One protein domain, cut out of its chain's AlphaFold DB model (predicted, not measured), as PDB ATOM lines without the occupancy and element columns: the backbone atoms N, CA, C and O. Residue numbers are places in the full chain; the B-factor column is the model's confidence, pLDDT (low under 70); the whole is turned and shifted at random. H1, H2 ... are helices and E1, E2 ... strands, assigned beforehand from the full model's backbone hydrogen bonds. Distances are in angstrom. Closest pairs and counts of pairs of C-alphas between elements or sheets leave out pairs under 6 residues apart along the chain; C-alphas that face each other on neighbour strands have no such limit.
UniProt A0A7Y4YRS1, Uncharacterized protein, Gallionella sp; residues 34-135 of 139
ATOM      1  N   MET A  34      -2.526  61.751  -0.502       61.72
ATOM      2  CA  MET A  34      -2.502  60.304  -0.633       61.72
ATOM      3  C   MET A  34      -2.634  59.692   0.771       61.72
ATOM      4  O   MET A  34      -2.071  60.216   1.733       61.72
ATOM      5  N   SER A  35      -3.430  58.635   0.929       63.19
ATOM      6  CA  SER A  35      -3.577  58.039   2.253       63.19
ATOM      7  C   SER A  35      -2.246  57.434   2.694       63.19
ATOM      8  O   SER A  35      -1.471  56.924   1.885       63.19
ATOM      9  N   ALA A  36      -2.012  57.440   3.999       62.00
ATOM     10  CA  ALA A  36      -0.912  56.736   4.640       62.00
ATOM     11  C   ALA A  36      -0.650  55.323   4.101       62.00
ATOM     12  O   ALA A  36       0.490  54.956   3.841       62.00
ATOM     13  N   ALA A  37      -1.720  54.548   3.907       66.31
ATOM     14  CA  ALA A  37      -1.636  53.189   3.391       66.31
ATOM     15  C   ALA A  37      -1.096  53.158   1.951       66.31
ATOM     16  O   ALA A  37      -0.243  52.334   1.635       66.31
ATOM     17  N   HIS A  38      -1.534  54.087   1.096       69.88
ATOM     18  CA  HIS A  38      -0.984  54.227  -0.254       69.88
ATOM     19  C   HIS A  38       0.479  54.695  -0.240       69.88
ATOM     20  O   HIS A  38       1.279  54.249  -1.057       69.88
ATOM     21  N   MET A  39       0.854  55.568   0.696       68.00
ATOM     22  CA  MET A  39       2.239  56.028   0.841       68.00
ATOM     23  C   MET A  39       3.174  54.895   1.282       68.00
ATOM     24  O   MET A  39       4.273  54.764   0.743       68.00
ATOM     25  N   ASP A  40       2.722  54.047   2.210       67.12
ATOM     26  CA  ASP A  40       3.462  52.861   2.642       67.12
ATOM     27  C   ASP A  40       3.598  51.828   1.514       67.12
ATOM     28  O   ASP A  40       4.683  51.268   1.344       67.12
ATOM     29  N   GLN A  41       2.541  51.617   0.716       75.31
ATOM     30  CA  GLN A  41       2.566  50.751  -0.471       75.31
ATOM     31  C   GLN A  41       3.574  51.228  -1.523       75.31
ATOM     32  O   GLN A  41       4.238  50.411  -2.154       75.31
ATOM     33  N   GLN A  42       3.717  52.544  -1.696       76.25
ATOM     34  CA  GLN A  42       4.670  53.137  -2.641       76.25
ATOM     35  C   GLN A  42       6.089  53.298  -2.074       76.25
ATOM     36  O   GLN A  42       6.955  53.857  -2.745       76.25
ATOM     37  N   ASN A  43       6.356  52.787  -0.866       79.94
ATOM     38  CA  ASN A  43       7.653  52.880  -0.192       79.94
ATOM     39  C   ASN A  43       8.183  54.313  -0.044       79.94
ATOM     40  O   ASN A  43       9.391  54.543  -0.101       79.94
ATOM     41  N   LEU A  44       7.288  55.276   0.163       85.06
ATOM     42  CA  LEU A  44       7.678  56.677   0.258       85.06
ATOM     43  C   LEU A  44       8.374  56.985   1.578       85.06
ATOM     44  O   LEU A  44       8.062  56.413   2.626       85.06
ATOM     45  N   VAL A  45       9.295  57.941   1.520       88.12
ATOM     46  CA  VAL A  45      10.006  58.449   2.691       88.12
ATOM     47  C   VAL A  45       9.344  59.729   3.162       88.12
ATOM     48  O   VAL A  45       9.297  60.715   2.438       88.12
ATOM     49  N   TYR A  46       8.834  59.716   4.385       88.31
ATOM     50  CA  TYR A  46       8.213  60.861   5.021       88.31
ATOM     51  C   TYR A  46       9.244  61.726   5.746       88.31
ATOM     52  O   TYR A  46       9.988  61.252   6.605       88.31
ATOM     53  N   VAL A  47       9.231  63.020   5.457       90.75
ATOM     54  CA  VAL A  47      10.061  64.028   6.105       90.75
ATOM     55  C   VAL A  47       9.157  65.095   6.709       90.75
ATOM     56  O   VAL A  47       8.438  65.812   6.011       90.75
ATOM     57  N   LYS A  48       9.199  65.197   8.035       90.88
ATOM     58  CA  LYS A  48       8.580  66.271   8.804       90.88
ATOM     59  C   LYS A  48       9.571  67.416   8.953       90.88
ATOM     60  O   LYS A  48      10.741  67.185   9.247       90.88
ATOM     61  N   PHE A  49       9.073  68.641   8.854       92.44
ATOM     62  CA  PHE A  49       9.874  69.837   9.067       92.44
ATOM     63  C   PHE A  49       9.399  70.612  10.289       92.44
ATOM     64  O   PHE A  49       8.195  70.718  10.547       92.44
ATOM     65  N   THR A  50      10.354  71.169  11.024       93.38
ATOM     66  CA  THR A  50      10.113  72.193  12.038       93.38
ATOM     67  C   THR A  50      10.818  73.487  11.656       93.38
ATOM     68  O   THR A  50      11.911  73.451  11.087       93.38
ATOM     69  N   GLY A  51      10.209  74.620  11.988       91.69
ATOM     70  CA  GLY A  51      10.797  75.938  11.798       91.69
ATOM     71  C   GLY A  51      11.963  76.218  12.754       91.69
ATOM     72  O   GLY A  51      12.273  75.400  13.635       91.69
ATOM     73  N   PRO A  52      12.610  77.387  12.612       89.94
ATOM     74  CA  PRO A  52      13.681  77.832  13.507       89.94
ATOM     75  C   PRO A  52      13.255  77.895  14.985       89.94
ATOM     76  O   PRO A  52      14.050  77.587  15.879       89.94
ATOM     77  N   ASP A  53      11.985  78.209  15.228       90.00
ATOM     78  CA  ASP A  53      11.311  78.245  16.532       90.00
ATOM     79  C   ASP A  53      11.002  76.852  17.119       90.00
ATOM     80  O   ASP A  53      10.645  76.732  18.289       90.00
ATOM     81  N   GLY A  54      11.174  75.785  16.333       87.94
ATOM     82  CA  GLY A  54      10.855  74.410  16.720       87.94
ATOM     83  C   GLY A  54       9.395  74.009  16.492       87.94
ATOM     84  O   GLY A  54       9.060  72.842  16.713       87.94
ATOM     85  N   ALA A  55       8.540  74.915  16.009       90.25
ATOM     86  CA  ALA A  55       7.163  74.594  15.651       90.25
ATOM     87  C   ALA A  55       7.119  73.747  14.371       90.25
ATOM     88  O   ALA A  55       7.987  73.855  13.506       90.25
ATOM     89  N   ALA A  56       6.119  72.874  14.236       89.56
ATOM     90  CA  ALA A  56       5.925  72.118  12.999       89.56
ATOM     91  C   ALA A  56       5.512  73.062  11.859       89.56
ATOM     92  O   ALA A  56       4.699  73.957  12.073       89.56
ATOM     93  N   LEU A  57       6.041  72.845  10.653       89.75
ATOM     94  CA  LEU A  57       5.643  73.658   9.504       89.75
ATOM     95  C   LEU A  57       4.221  73.322   9.055       89.75
ATOM     96  O   LEU A  57       3.852  72.155   8.914       89.75
ATOM     97  N   GLU A  58       3.443  74.364   8.785       87.44
ATOM     98  CA  GLU A  58       2.098  74.237   8.231       87.44
ATOM     99  C   GLU A  58       2.121  73.934   6.729       87.44
ATOM    100  O   GLU A  58       3.117  74.148   6.030       87.44
ATOM    101  N   SER A  59       0.985  73.468   6.201       83.06
ATOM    102  CA  SER A  59       0.889  73.069   4.796       83.06
ATOM    103  C   SER A  59       1.227  74.193   3.817       83.06
ATOM    104  O   SER A  59       1.810  73.903   2.775       83.06
ATOM    105  N   ASP A  60       0.851  75.439   4.101       88.12
ATOM    106  CA  ASP A  60       1.065  76.555   3.171       88.12
ATOM    107  C   ASP A  60       2.535  76.988   3.109       88.12
ATOM    108  O   ASP A  60       3.010  77.447   2.069       88.12
ATOM    109  N   ILE A  61       3.284  76.748   4.186       90.25
ATOM    110  CA  ILE A  61       4.740  76.912   4.218       90.25
ATOM    111  C   ILE A  61       5.403  75.759   3.456       90.25
ATOM    112  O   ILE A  61       6.276  75.979   2.623       90.25
ATOM    113  N   LEU A  62       4.950  74.520   3.675       89.69
ATOM    114  CA  LEU A  62       5.490  73.339   2.991       89.69
ATOM    115  C   LEU A  62       5.270  73.357   1.471       89.69
ATOM    116  O   LEU A  62       6.092  72.812   0.741       89.69
ATOM    117  N   LYS A  63       4.215  74.014   0.972       89.25
ATOM    118  CA  LYS A  63       4.008  74.243  -0.474       89.25
ATOM    119  C   LYS A  63       5.093  75.104  -1.117       89.25
ATOM    120  O   LYS A  63       5.273  75.040  -2.328       89.25
ATOM    121  N   GLN A  64       5.807  75.894  -0.322       91.94
ATOM    122  CA  GLN A  64       6.915  76.730  -0.777       91.94
ATOM    123  C   GLN A  64       8.264  76.005  -0.672       91.94
ATOM    124  O   GLN A  64       9.296  76.594  -0.984       91.94
ATOM    125  N   MET A  65       8.272  74.743  -0.220       93.44
ATOM    126  CA  MET A  65       9.485  73.944  -0.083       93.44
ATOM    127  C   MET A  65      10.115  73.676  -1.450       93.44
ATOM    128  O   MET A  65       9.501  73.078  -2.338       93.44
ATOM    129  N   VAL A  66      11.380  74.055  -1.562       94.19
ATOM    130  CA  VAL A  66      12.264  73.780  -2.687       94.19
ATOM    131  C   VAL A  66      13.207  72.659  -2.264       94.19
ATOM    132  O   VAL A  66      13.878  72.759  -1.237       94.19
ATOM    133  N   ILE A  67      13.257  71.582  -3.048       94.94
ATOM    134  CA  ILE A  67      14.115  70.426  -2.761       94.94
ATOM    135  C   ILE A  67      15.144  70.291  -3.874       94.94
ATOM    136  O   ILE A  67      14.781  70.214  -5.050       94.94
ATOM    137  N   ARG A  68      16.423  70.263  -3.504       95.19
ATOM    138  CA  ARG A  68      17.547  70.141  -4.435       95.19
ATOM    139  C   ARG A  68      18.469  68.995  -4.073       95.19
ATOM    140  O   ARG A  68      18.601  68.609  -2.913       95.19
ATOM    141  N   GLU A  69      19.128  68.465  -5.087       93.19
ATOM    142  CA  GLU A  69      20.199  67.492  -4.936       93.19
ATOM    143  C   GLU A  69      21.509  68.169  -4.494       93.19
ATOM    144  O   GLU A  69      21.884  69.197  -5.039       93.19
ATOM    145  N   GLN A  70      22.232  67.564  -3.551       87.50
ATOM    146  CA  GLN A  70      23.521  67.998  -2.986       87.50
ATOM    147  C   GLN A  70      23.489  69.285  -2.157       87.50
ATOM    148  O   GLN A  70      23.752  69.214  -0.956       87.50
ATOM    149  N   ASP A  71      23.186  70.423  -2.781       88.75
ATOM    150  CA  ASP A  71      23.278  71.756  -2.183       88.75
ATOM    151  C   ASP A  71      22.063  72.639  -2.525       88.75
ATOM    152  O   ASP A  71      21.239  72.321  -3.388       88.75
ATOM    153  N   CYS A  72      21.935  73.773  -1.834       88.94
ATOM    154  CA  CYS A  72      20.794  74.677  -2.004       88.94
ATOM    155  C   CYS A  72      20.889  75.662  -3.182       88.94
ATOM    156  O   CYS A  72      19.921  76.383  -3.433       88.94
ATOM    157  N   ASN A  73      22.019  75.720  -3.891       89.06
ATOM    158  CA  ASN A  73      22.335  76.804  -4.826       89.06
ATOM    159  C   ASN A  73      22.432  76.337  -6.285       89.06
ATOM    160  O   ASN A  73      21.963  77.026  -7.186       89.06
ATOM    161  N   SER A  74      23.050  75.184  -6.514       86.44
ATOM    162  CA  SER A  74      23.458  74.665  -7.819       86.44
ATOM    163  C   SER A  74      22.870  73.284  -8.130       86.44
ATOM    164  O   SER A  74      22.829  72.876  -9.289       86.44
ATOM    165  N   GLY A  75      22.345  72.604  -7.108       88.38
ATOM    166  CA  GLY A  75      21.725  71.291  -7.211       88.38
ATOM    167  C   GLY A  75      20.545  71.184  -8.177       88.38
ATOM    168  O   GLY A  75      19.762  72.132  -8.344       88.38
ATOM    169  N   HIS A  76      20.367  69.986  -8.749       91.88
ATOM    170  CA  HIS A  76      19.183  69.636  -9.534       91.88
ATOM    171  C   HIS A  76      17.913  69.847  -8.705       91.88
ATOM    172  O   HIS A  76      17.830  69.385  -7.567       91.88
ATOM    173  N   LEU A  77      16.937  70.554  -9.274       94.50
ATOM    174  CA  LEU A  77      15.663  70.842  -8.627       94.50
ATOM    175  C   LEU A  77      14.691  69.675  -8.821       94.50
ATOM    176  O   LEU A  77      14.358  69.335  -9.955       94.50
ATOM    177  N   PHE A  78      14.191  69.128  -7.719       93.56
ATOM    178  CA  PHE A  78      13.152  68.105  -7.743       93.56
ATOM    179  C   PHE A  78      11.760  68.713  -7.946       93.56
ATOM    180  O   PHE A  78      11.481  69.834  -7.518       93.56
ATOM    181  N   ASN A  79      10.858  67.952  -8.563       90.38
ATOM    182  CA  ASN A  79       9.482  68.352  -8.840       90.38
ATOM    183  C   ASN A  79       8.477  67.734  -7.849       90.38
ATOM    184  O   ASN A  79       8.436  66.520  -7.644       90.38
ATOM    185  N   MET A  80       7.570  68.564  -7.322       81.50
ATOM    186  CA  MET A  80       6.528  68.223  -6.325       81.50
ATOM    187  C   MET A  80       5.436  67.245  -6.818       81.50
ATOM    188  O   MET A  80       4.441  67.007  -6.137       81.50
ATOM    189  N   VAL A  81       5.564  66.680  -8.015       81.31
ATOM    190  CA  VAL A  81       4.604  65.689  -8.530       81.31
ATOM    191  C   VAL A  81       5.299  64.379  -8.880       81.31
ATOM    192  O   VAL A  81       4.765  63.312  -8.569       81.31
ATOM    193  N   SER A  82       6.478  64.457  -9.500       85.44
ATOM    194  CA  SER A  82       7.272  63.301  -9.929       85.44
ATOM    195  C   SER A  82       8.232  62.788  -8.860       85.44
ATOM    196  O   SER A  82       8.479  61.588  -8.802       85.44
ATOM    197  N   ASP A  83       8.762  63.673  -8.017       90.44
ATOM    198  CA  ASP A  83       9.886  63.362  -7.127       90.44
ATOM    199  C   ASP A  83       9.487  63.397  -5.655       90.44
ATOM    200  O   ASP A  83       9.953  62.596  -4.842       90.44
ATOM    201  N   TYR A  84       8.548  64.268  -5.303       90.19
ATOM    202  CA  TYR A  84       7.988  64.321  -3.960       90.19
ATOM    203  C   TYR A  84       6.533  64.756  -3.977       90.19
ATOM    204  O   TYR A  84       6.043  65.185  -5.007       90.19
ATOM    205  N   LYS A  85       5.829  64.627  -2.852       88.75
ATOM    206  CA  LYS A  85       4.444  65.080  -2.660       88.75
ATOM    207  C   LYS A  85       4.249  65.613  -1.246       88.75
ATOM    208  O   LYS A  85       4.962  65.213  -0.331       88.75
ATOM    209  N   ILE A  86       3.253  66.468  -1.041       87.62
ATOM    210  CA  ILE A  86       2.841  66.920   0.298       87.62
ATOM    211  C   ILE A  86       1.740  65.992   0.810       87.62
ATOM    212  O   ILE A  86       0.834  65.630   0.060       87.62
ATOM    213  N   GLY A  87       1.789  65.615   2.085       80.94
ATOM    214  CA  GLY A  87       0.715  64.821   2.672       80.94
ATOM    215  C   GLY A  87       0.790  64.686   4.184       80.94
ATOM    216  O   GLY A  87       1.720  65.176   4.823       80.94
ATOM    217  N   TYR A  88      -0.217  64.022   4.749       76.31
ATOM    218  CA  TYR A  88      -0.356  63.829   6.189       76.31
ATOM    219  C   TYR A  88       0.282  62.524   6.655       76.31
ATOM    220  O   TYR A  88       0.063  61.467   6.065       76.31
ATOM    221  N   ALA A  89       0.973  62.588   7.790       70.25
ATOM    222  CA  ALA A  89       1.444  61.414   8.497       70.25
ATOM    223  C   ALA A  89       0.261  60.541   8.978       70.25
ATOM    224  O   ALA A  89      -0.639  61.065   9.645       70.25
ATOM    225  N   PRO A  90       0.307  59.209   8.762       59.31
ATOM    226  CA  PRO A  90      -0.757  58.258   9.103       59.31
ATOM    227  C   PRO A  90      -1.359  58.374  10.500       59.31
ATOM    228  O   PRO A  90      -2.554  58.170  10.677       59.31
ATOM    229  N   LYS A  91      -0.516  58.630  11.501       63.50
ATOM    230  CA  LYS A  91      -0.889  58.483  12.911       63.50
ATOM    231  C   LYS A  91      -1.212  59.806  13.597       63.50
ATOM    232  O   LYS A  91      -1.915  59.809  14.599       63.50
ATOM    233  N   ASN A  92      -0.697  60.918  13.072       66.50
ATOM    234  CA  ASN A  92      -0.629  62.170  13.827       66.50
ATOM    235  C   ASN A  92      -1.278  63.344  13.080       66.50
ATOM    236  O   ASN A  92      -1.279  64.449  13.607       66.50
ATOM    237  N   MET A  93      -1.759  63.133  11.844       64.38
ATOM    238  CA  MET A  93      -2.280  64.190  10.961       64.38
ATOM    239  C   MET A  93      -1.349  65.411  10.839       64.38
ATOM    240  O   MET A  93      -1.791  66.529  10.590       64.38
ATOM    241  N   LEU A  94      -0.043  65.206  10.997       71.81
ATOM    242  CA  LEU A  94       0.958  66.241  10.766       71.81
ATOM    243  C   LEU A  94       1.339  66.229   9.292       71.81
ATOM    244  O   LEU A  94       1.550  65.156   8.733       71.81
ATOM    245  N   VAL A  95       1.413  67.405   8.673       83.19
ATOM    246  CA  VAL A  95       1.801  67.543   7.266       83.19
ATOM    247  C   VAL A  95       3.319  67.443   7.140       83.19
ATOM    248  O   VAL A  95       4.066  67.933   7.989       83.19
ATOM    249  N   GLY A  96       3.777  66.823   6.061       88.94
ATOM    250  CA  GLY A  96       5.180  66.790   5.676       88.94
ATOM    251  C   GLY A  96       5.344  66.493   4.193       88.94
ATOM    252  O   GLY A  96       4.383  66.532   3.417       88.94
ATOM    253  N   ILE A  97       6.582  66.199   3.809       90.81
ATOM    254  CA  ILE A  97       6.956  65.850   2.443       90.81
ATOM    255  C   ILE A  97       7.172  64.343   2.344       90.81
ATOM    256  O   ILE A  97       7.884  63.757   3.151       90.81
ATOM    257  N   TYR A  98       6.587  63.725   1.329       89.19
ATOM    258  CA  TYR A  98       6.835  62.349   0.934       89.19
ATOM    259  C   TYR A  98       7.746  62.324  -0.281       89.19
ATOM    260  O   TYR A  98       7.366  62.819  -1.338       89.19
ATOM    261  N   LEU A  99       8.928  61.744  -0.136       91.12
ATOM    262  CA  LEU A  99       9.902  61.569  -1.205       91.12
ATOM    263  C   LEU A  99       9.718  60.197  -1.850       91.12
ATOM    264  O   LEU A  99       9.550  59.191  -1.150       91.12
ATOM    265  N   PHE A 100       9.781  60.149  -3.178       88.50
ATOM    266  CA  PHE A 100       9.884  58.882  -3.887       88.50
ATOM    267  C   PHE A 100      11.278  58.261  -3.682       88.50
ATOM    268  O   PHE A 100      12.262  58.993  -3.536       88.50
ATOM    269  N   PRO A 101      11.401  56.918  -3.692       85.12
ATOM    270  CA  PRO A 101      12.660  56.236  -3.382       85.12
ATOM    271  C   PRO A 101      13.869  56.688  -4.212       85.12
ATOM    272  O   PRO A 101      14.992  56.691  -3.708       85.12
ATOM    273  N   HIS A 102      13.660  57.095  -5.470       86.75
ATOM    274  CA  HIS A 102      14.745  57.543  -6.347       86.75
ATOM    275  C   HIS A 102      15.385  58.864  -5.900       86.75
ATOM    276  O   HIS A 102      16.550  59.096  -6.214       86.75
ATOM    277  N   VAL A 103      14.670  59.692  -5.132       88.88
ATOM    278  CA  VAL A 103      15.189  60.954  -4.584       88.88
ATOM    279  C   VAL A 103      16.154  60.701  -3.424       88.88
ATOM    280  O   VAL A 103      17.173  61.372  -3.299       88.88
ATOM    281  N   CYS A 104      15.869  59.704  -2.582       80.12
ATOM    282  CA  CYS A 104      16.607  59.443  -1.339       80.12
ATOM    283  C   CYS A 104      17.904  58.631  -1.528       80.12
ATOM    284  O   CYS A 104      18.679  58.450  -0.592       80.12
ATOM    285  N   SER A 105      18.160  58.093  -2.718       70.44
ATOM    286  CA  SER A 105      19.254  57.142  -2.935       70.44
ATOM    287  C   SER A 105      20.644  57.798  -2.862       70.44
ATOM    288  O   SER A 105      21.146  58.285  -3.875       70.44
ATOM    289  N   LYS A 106      21.313  57.685  -1.700       69.38
ATOM    290  CA  LYS A 106      22.756  57.946  -1.472       69.38
ATOM    291  C   LYS A 106      23.234  59.362  -1.815       69.38
ATOM    292  O   LYS A 106      24.359  59.542  -2.281       69.38
ATOM    293  N   LYS A 107      22.391  60.368  -1.602       83.25
ATOM    294  CA  LYS A 107      22.713  61.762  -1.917       83.25
ATOM    295  C   LYS A 107      22.338  62.667  -0.756       83.25
ATOM    296  O   LYS A 107      21.364  62.411  -0.050       83.25
ATOM    297  N   ASN A 108      23.125  63.722  -0.573       90.31
ATOM    298  CA  ASN A 108      22.723  64.825   0.285       90.31
ATOM    299  C   ASN A 108      21.567  65.561  -0.400       90.31
ATOM    300  O   ASN A 108      21.597  65.726  -1.619       90.31
ATOM    301  N   LEU A 109      20.553  65.964   0.353       93.94
ATOM    302  CA  LEU A 109      19.432  66.742  -0.160       93.94
ATOM    303  C   LEU A 109      19.406  68.083   0.557       93.94
ATOM    304  O   LEU A 109      19.503  68.124   1.783       93.94
ATOM    305  N   CYS A 110      19.237  69.164  -0.196       95.06
ATOM    306  CA  CYS A 110      18.864  70.445   0.375       95.06
ATOM    307  C   CYS A 110      17.344  70.580   0.374       95.06
ATOM    308  O   CYS A 110      16.696  70.429  -0.662       95.06
ATOM    309  N   PHE A 111      16.796  70.946   1.525       95.75
ATOM    310  CA  PHE A 111      15.421  71.393   1.684       95.75
ATOM    311  C   PHE A 111      15.455  72.857   2.098       95.75
ATOM    312  O   PHE A 111      16.075  73.191   3.108       95.75
ATOM    313  N   SER A 112      14.809  73.734   1.340       95.62
ATOM    314  CA  SER A 112      14.758  75.157   1.657       95.62
ATOM    315  C   SER A 112      13.357  75.724   1.501       95.62
ATOM    316  O   SER A 112      12.591  75.339   0.622       95.62
ATOM    317  N   VAL A 113      13.025  76.661   2.380       94.38
ATOM    318  CA  VAL A 113      11.804  77.457   2.310       94.38
ATOM    319  C   VAL A 113      12.221  78.925   2.229       94.38
ATOM    320  O   VAL A 113      12.941  79.396   3.121       94.38
ATOM    321  N   PRO A 114      11.792  79.665   1.189       89.81
ATOM    322  CA  PRO A 114      12.096  81.084   1.056       89.81
ATOM    323  C   PRO A 114      11.744  81.862   2.328       89.81
ATOM    324  O   PRO A 114      10.661  81.698   2.884       89.81
ATOM    325  N   ASN A 115      12.661  82.720   2.777       87.56
ATOM    326  CA  ASN A 115      12.511  83.576   3.964       87.56
ATOM    327  C   ASN A 115      12.366  82.847   5.314       87.56
ATOM    328  O   ASN A 115      12.112  83.507   6.319       87.56
ATOM    329  N   LEU A 116      12.535  81.521   5.361       91.56
ATOM    330  CA  LEU A 116      12.428  80.747   6.601       91.56
ATOM    331  C   LEU A 116      13.716  79.996   6.947       91.56
ATOM    332  O   LEU A 116      14.101  79.955   8.113       91.56
ATOM    333  N   GLY A 117      14.370  79.401   5.949       93.81
ATOM    334  CA  GLY A 117      15.643  78.720   6.147       93.81
ATOM    335  C   GLY A 117      15.829  77.491   5.269       93.81
ATOM    336  O   GLY A 117      15.025  77.191   4.383       93.81
ATOM    337  N   LYS A 118      16.910  76.767   5.541       95.31
ATOM    338  CA  LYS A 118      17.333  75.568   4.826       95.31
ATOM    339  C   LYS A 118      17.882  74.500   5.765       95.31
ATOM    340  O   LYS A 118      18.225  74.761   6.916       95.31
ATOM    341  N   VAL A 119      17.964  73.283   5.251       95.12
ATOM    342  CA  VAL A 119      18.660  72.157   5.871       95.12
ATOM    343  C   VAL A 119      19.229  71.272   4.772       95.12
ATOM    344  O   VAL A 119      18.549  70.973   3.791       95.12
ATOM    345  N   GLU A 120      20.478  70.859   4.942       94.44
ATOM    346  CA  GLU A 120      21.155  69.922   4.054       94.44
ATOM    347  C   GLU A 120      21.352  68.609   4.808       94.44
ATOM    348  O   GLU A 120      21.978  68.587   5.867       94.44
ATOM    349  N   GLN A 121      20.752  67.529   4.310       91.00
ATOM    350  CA  GLN A 121      20.771  66.239   4.988       91.00
ATOM    351  C   GLN A 121      20.704  65.077   3.997       91.00
ATOM    352  O   GLN A 121      19.883  65.052   3.078       91.00
ATOM    353  N   SER A 122      21.521  64.052   4.244       88.75
ATOM    354  CA  SER A 122      21.385  62.757   3.581       88.75
ATOM    355  C   SER A 122      20.203  61.991   4.175       88.75
ATOM    356  O   SER A 122      20.172  61.727   5.384       88.75
ATOM    357  N   ILE A 123      19.234  61.639   3.327       86.69
ATOM    358  CA  ILE A 123      18.057  60.843   3.693       86.69
ATOM    359  C   ILE A 123      18.319  59.381   3.338       86.69
ATOM    360  O   ILE A 123      17.918  58.896   2.285       86.69
ATOM    361  N   ASP A 124      19.012  58.668   4.224       80.06
ATOM    362  CA  ASP A 124      19.301  57.245   4.047       80.06
ATOM    363  C   ASP A 124      18.353  56.380   4.890       80.06
ATOM    364  O   ASP A 124      18.455  56.327   6.119       80.06
ATOM    365  N   THR A 125      17.433  55.679   4.229       77.06
ATOM    366  CA  THR A 125      16.466  54.784   4.884       77.06
ATOM    367  C   THR A 125      17.103  53.536   5.494       77.06
ATOM    368  O   THR A 125      16.531  52.955   6.416       77.06
ATOM    369  N   ILE A 126      18.270  53.105   4.998       71.38
ATOM    370  CA  ILE A 126      18.980  51.912   5.484       71.38
ATOM    371  C   ILE A 126      19.676  52.251   6.800       71.38
ATOM    372  O   ILE A 126      19.469  51.576   7.810       71.38
ATOM    373  N   SER A 127      20.442  53.344   6.811       62.62
ATOM    374  CA  SER A 127      21.190  53.784   7.993       62.62
ATOM    375  C   SER A 127      20.276  54.250   9.134       62.62
ATOM    376  O   SER A 127      20.572  53.998  10.300       62.62
ATOM    377  N   ASN A 128      19.130  54.869   8.821       61.25
ATOM    378  CA  ASN A 128      18.213  55.426   9.825       61.25
ATOM    379  C   ASN A 128      17.109  54.459  10.292       61.25
ATOM    380  O   ASN A 128      16.218  54.868  11.034       61.25
ATOM    381  N   LYS A 129      17.158  53.178   9.882       62.16
ATOM    382  CA  LYS A 129      16.197  52.123  10.271       62.16
ATOM    383  C   LYS A 129      14.726  52.556  10.147       62.16
ATOM    384  O   LYS A 129      13.892  52.210  10.984       62.16
ATOM    385  N   GLY A 130      14.395  53.329   9.116       75.19
ATOM    386  CA  GLY A 130      13.066  53.912   9.000       75.19
ATOM    387  C   GLY A 130      12.863  54.764   7.757       75.19
ATOM    388  O   GLY A 130      13.794  55.095   7.027       75.19
ATOM    389  N   ARG A 131      11.595  55.117   7.531       79.88
ATOM    390  CA  ARG A 131      11.134  55.986   6.437       79.88
ATOM    391  C   ARG A 131      10.569  57.308   6.953       79.88
ATOM    392  O   ARG A 131       9.866  57.983   6.220       79.88
ATOM    393  N   ILE A 132      10.798  57.638   8.222       85.12
ATOM    394  CA  ILE A 132      10.264  58.839   8.867       85.12
ATOM    395  C   ILE A 132      11.431  59.646   9.412       85.12
ATOM    396  O   ILE A 132      12.202  59.150  10.230       85.12
ATOM    397  N   PHE A 133      11.518  60.894   8.976       87.88
ATOM    398  CA  PHE A 133      12.564  61.834   9.339       87.88
ATOM    399  C   PHE A 133      11.942  63.098   9.916       87.88
ATOM    400  O   PHE A 133      10.848  63.497   9.514       87.88
ATOM    401  N   GLN A 134      12.644  63.745  10.843       90.75
ATOM    402  CA  GLN A 134      12.304  65.088  11.297       90.75
ATOM    403  C   GLN A 134      13.519  65.989  11.115       90.75
ATOM    404  O   GLN A 134      14.568  65.727  11.695       90.75
ATOM    405  N   LEU A 135      13.360  67.048  10.326       91.94
ATOM    406  CA  LEU A 135      14.399  68.030  10.050       91.94
ATOM    407  C   LEU A 135      13.989  69.399  10.585       91.94
ATOM    408  O   LEU A 135      12.818  69.775  10.528       91.94
TER     409      LEU A 135
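What this domain is: This is residues 34 to 135 of the 139 residues of an uncharacterized protein of Gallionella sp (UniProt A0A7Y4YRS1). Two small sheets stand on either side of a shared middle, like a half-open barrel: the strongly twisted sheet E3, E4, E1, E7 makes one wall and the smaller sheet E2, E5, E6 the other, with E6 and E7 near each other on one side and a gap between E2 and E3 on the other. The short helices H2 and H3 lie at the two ends of this body, and H1 lies at its outside, near E3. You will read 102 residues with three named helices and seven named strands, in the order H1, E1, H2, E2, E3, E4, H3, E5, E6, E7; the four-strand sheet, order E3, E4, E1, E7, is mixed, and the three-strand sheet, order E2, E5, E6, is antiparallel. The class is mixed, helices and strands, though under half of the residues are in named elements; the whole is compact, with a radius of gyration of the C-alphas of 12.6 A, and spans 34 by 28 by 25 A.

How they stand to each other: Start at H1, residues 36 to 41, which only grazes the four-strand sheet; its C-alpha 36 is 7.3 A from that of Tyr 88 in the edge strand E3, residues 84 to 88. Next comes E1, residues 45 to 50, an inner strand between E4, residues 95 to 99, and the edge strand E7, residues 132 to 135. E1 and E4 are antiparallel at 139 degrees, with N 47 and O 97 2.8 A apart; E1 and E7 are parallel at 29 degrees, with N 48 and O 133 2.8 A apart. H2, residues 59 to 62, is on this sheet, over E4, at a height over the sheet of 8.6 A; the closest C-alphas of the two, Ser 59 and Val 95, are 6.1 A apart. Then look at E2, residues 66 to 69, antiparallel to E5, residues 108 to 113, at 163 degrees, with N 68 and O 110 2.9 A apart. E3 and E4 form a hairpin at 148 degrees, with N 85 and O 98 2.8 A apart. H3, residues 101 to 104, grazes both sheets; its Cys 104 has its C-alpha 7.6 A from that of Ser 122 in E6, residues 117 to 122. E5 and E6 form a second hairpin, at 162 degrees, with N 111 and O 119 2.9 A apart. The closest C-alphas of E6 and E7, Val 119 and Leu 135, are 7.3 A apart, while E2 and E3 are apart. In H1 every O i to N i+4 pair is within hydrogen-bond range; H2 and H3 are too short for such a pair, and each has its one O i to N i+3 pair within range.

Where its parts are: Find C-alpha 36 at (-0.912, 56.736, 4.640); from there H1 runs 8.6 A to C-alpha 41. E1 begins at C-alpha 45, (10.006, 58.449, 2.691), and runs 16.6 A. H2 measures 4.9 A, E2 10.4 A, E3 13.1 A, E4 13.2 A and H3 5.5 A. E5 runs 16.8 A and E6 17.2 A; E7, 10.1 A long, ends at C-alpha 135, (14.399, 68.030, 10.050).

The domain as a whole: The two C-alphas farthest apart, those of Ser 74 and Lys 91, are 35.8 A from each other. The printed part has no cut, and its one long link is that from E2 to E3, residues 70 to 83. In the B-factor column the mean pLDDT of the printed part is 84.3; look for values under 70 at residues 34 to 40, 90 to 93, 106 and 127 to 129.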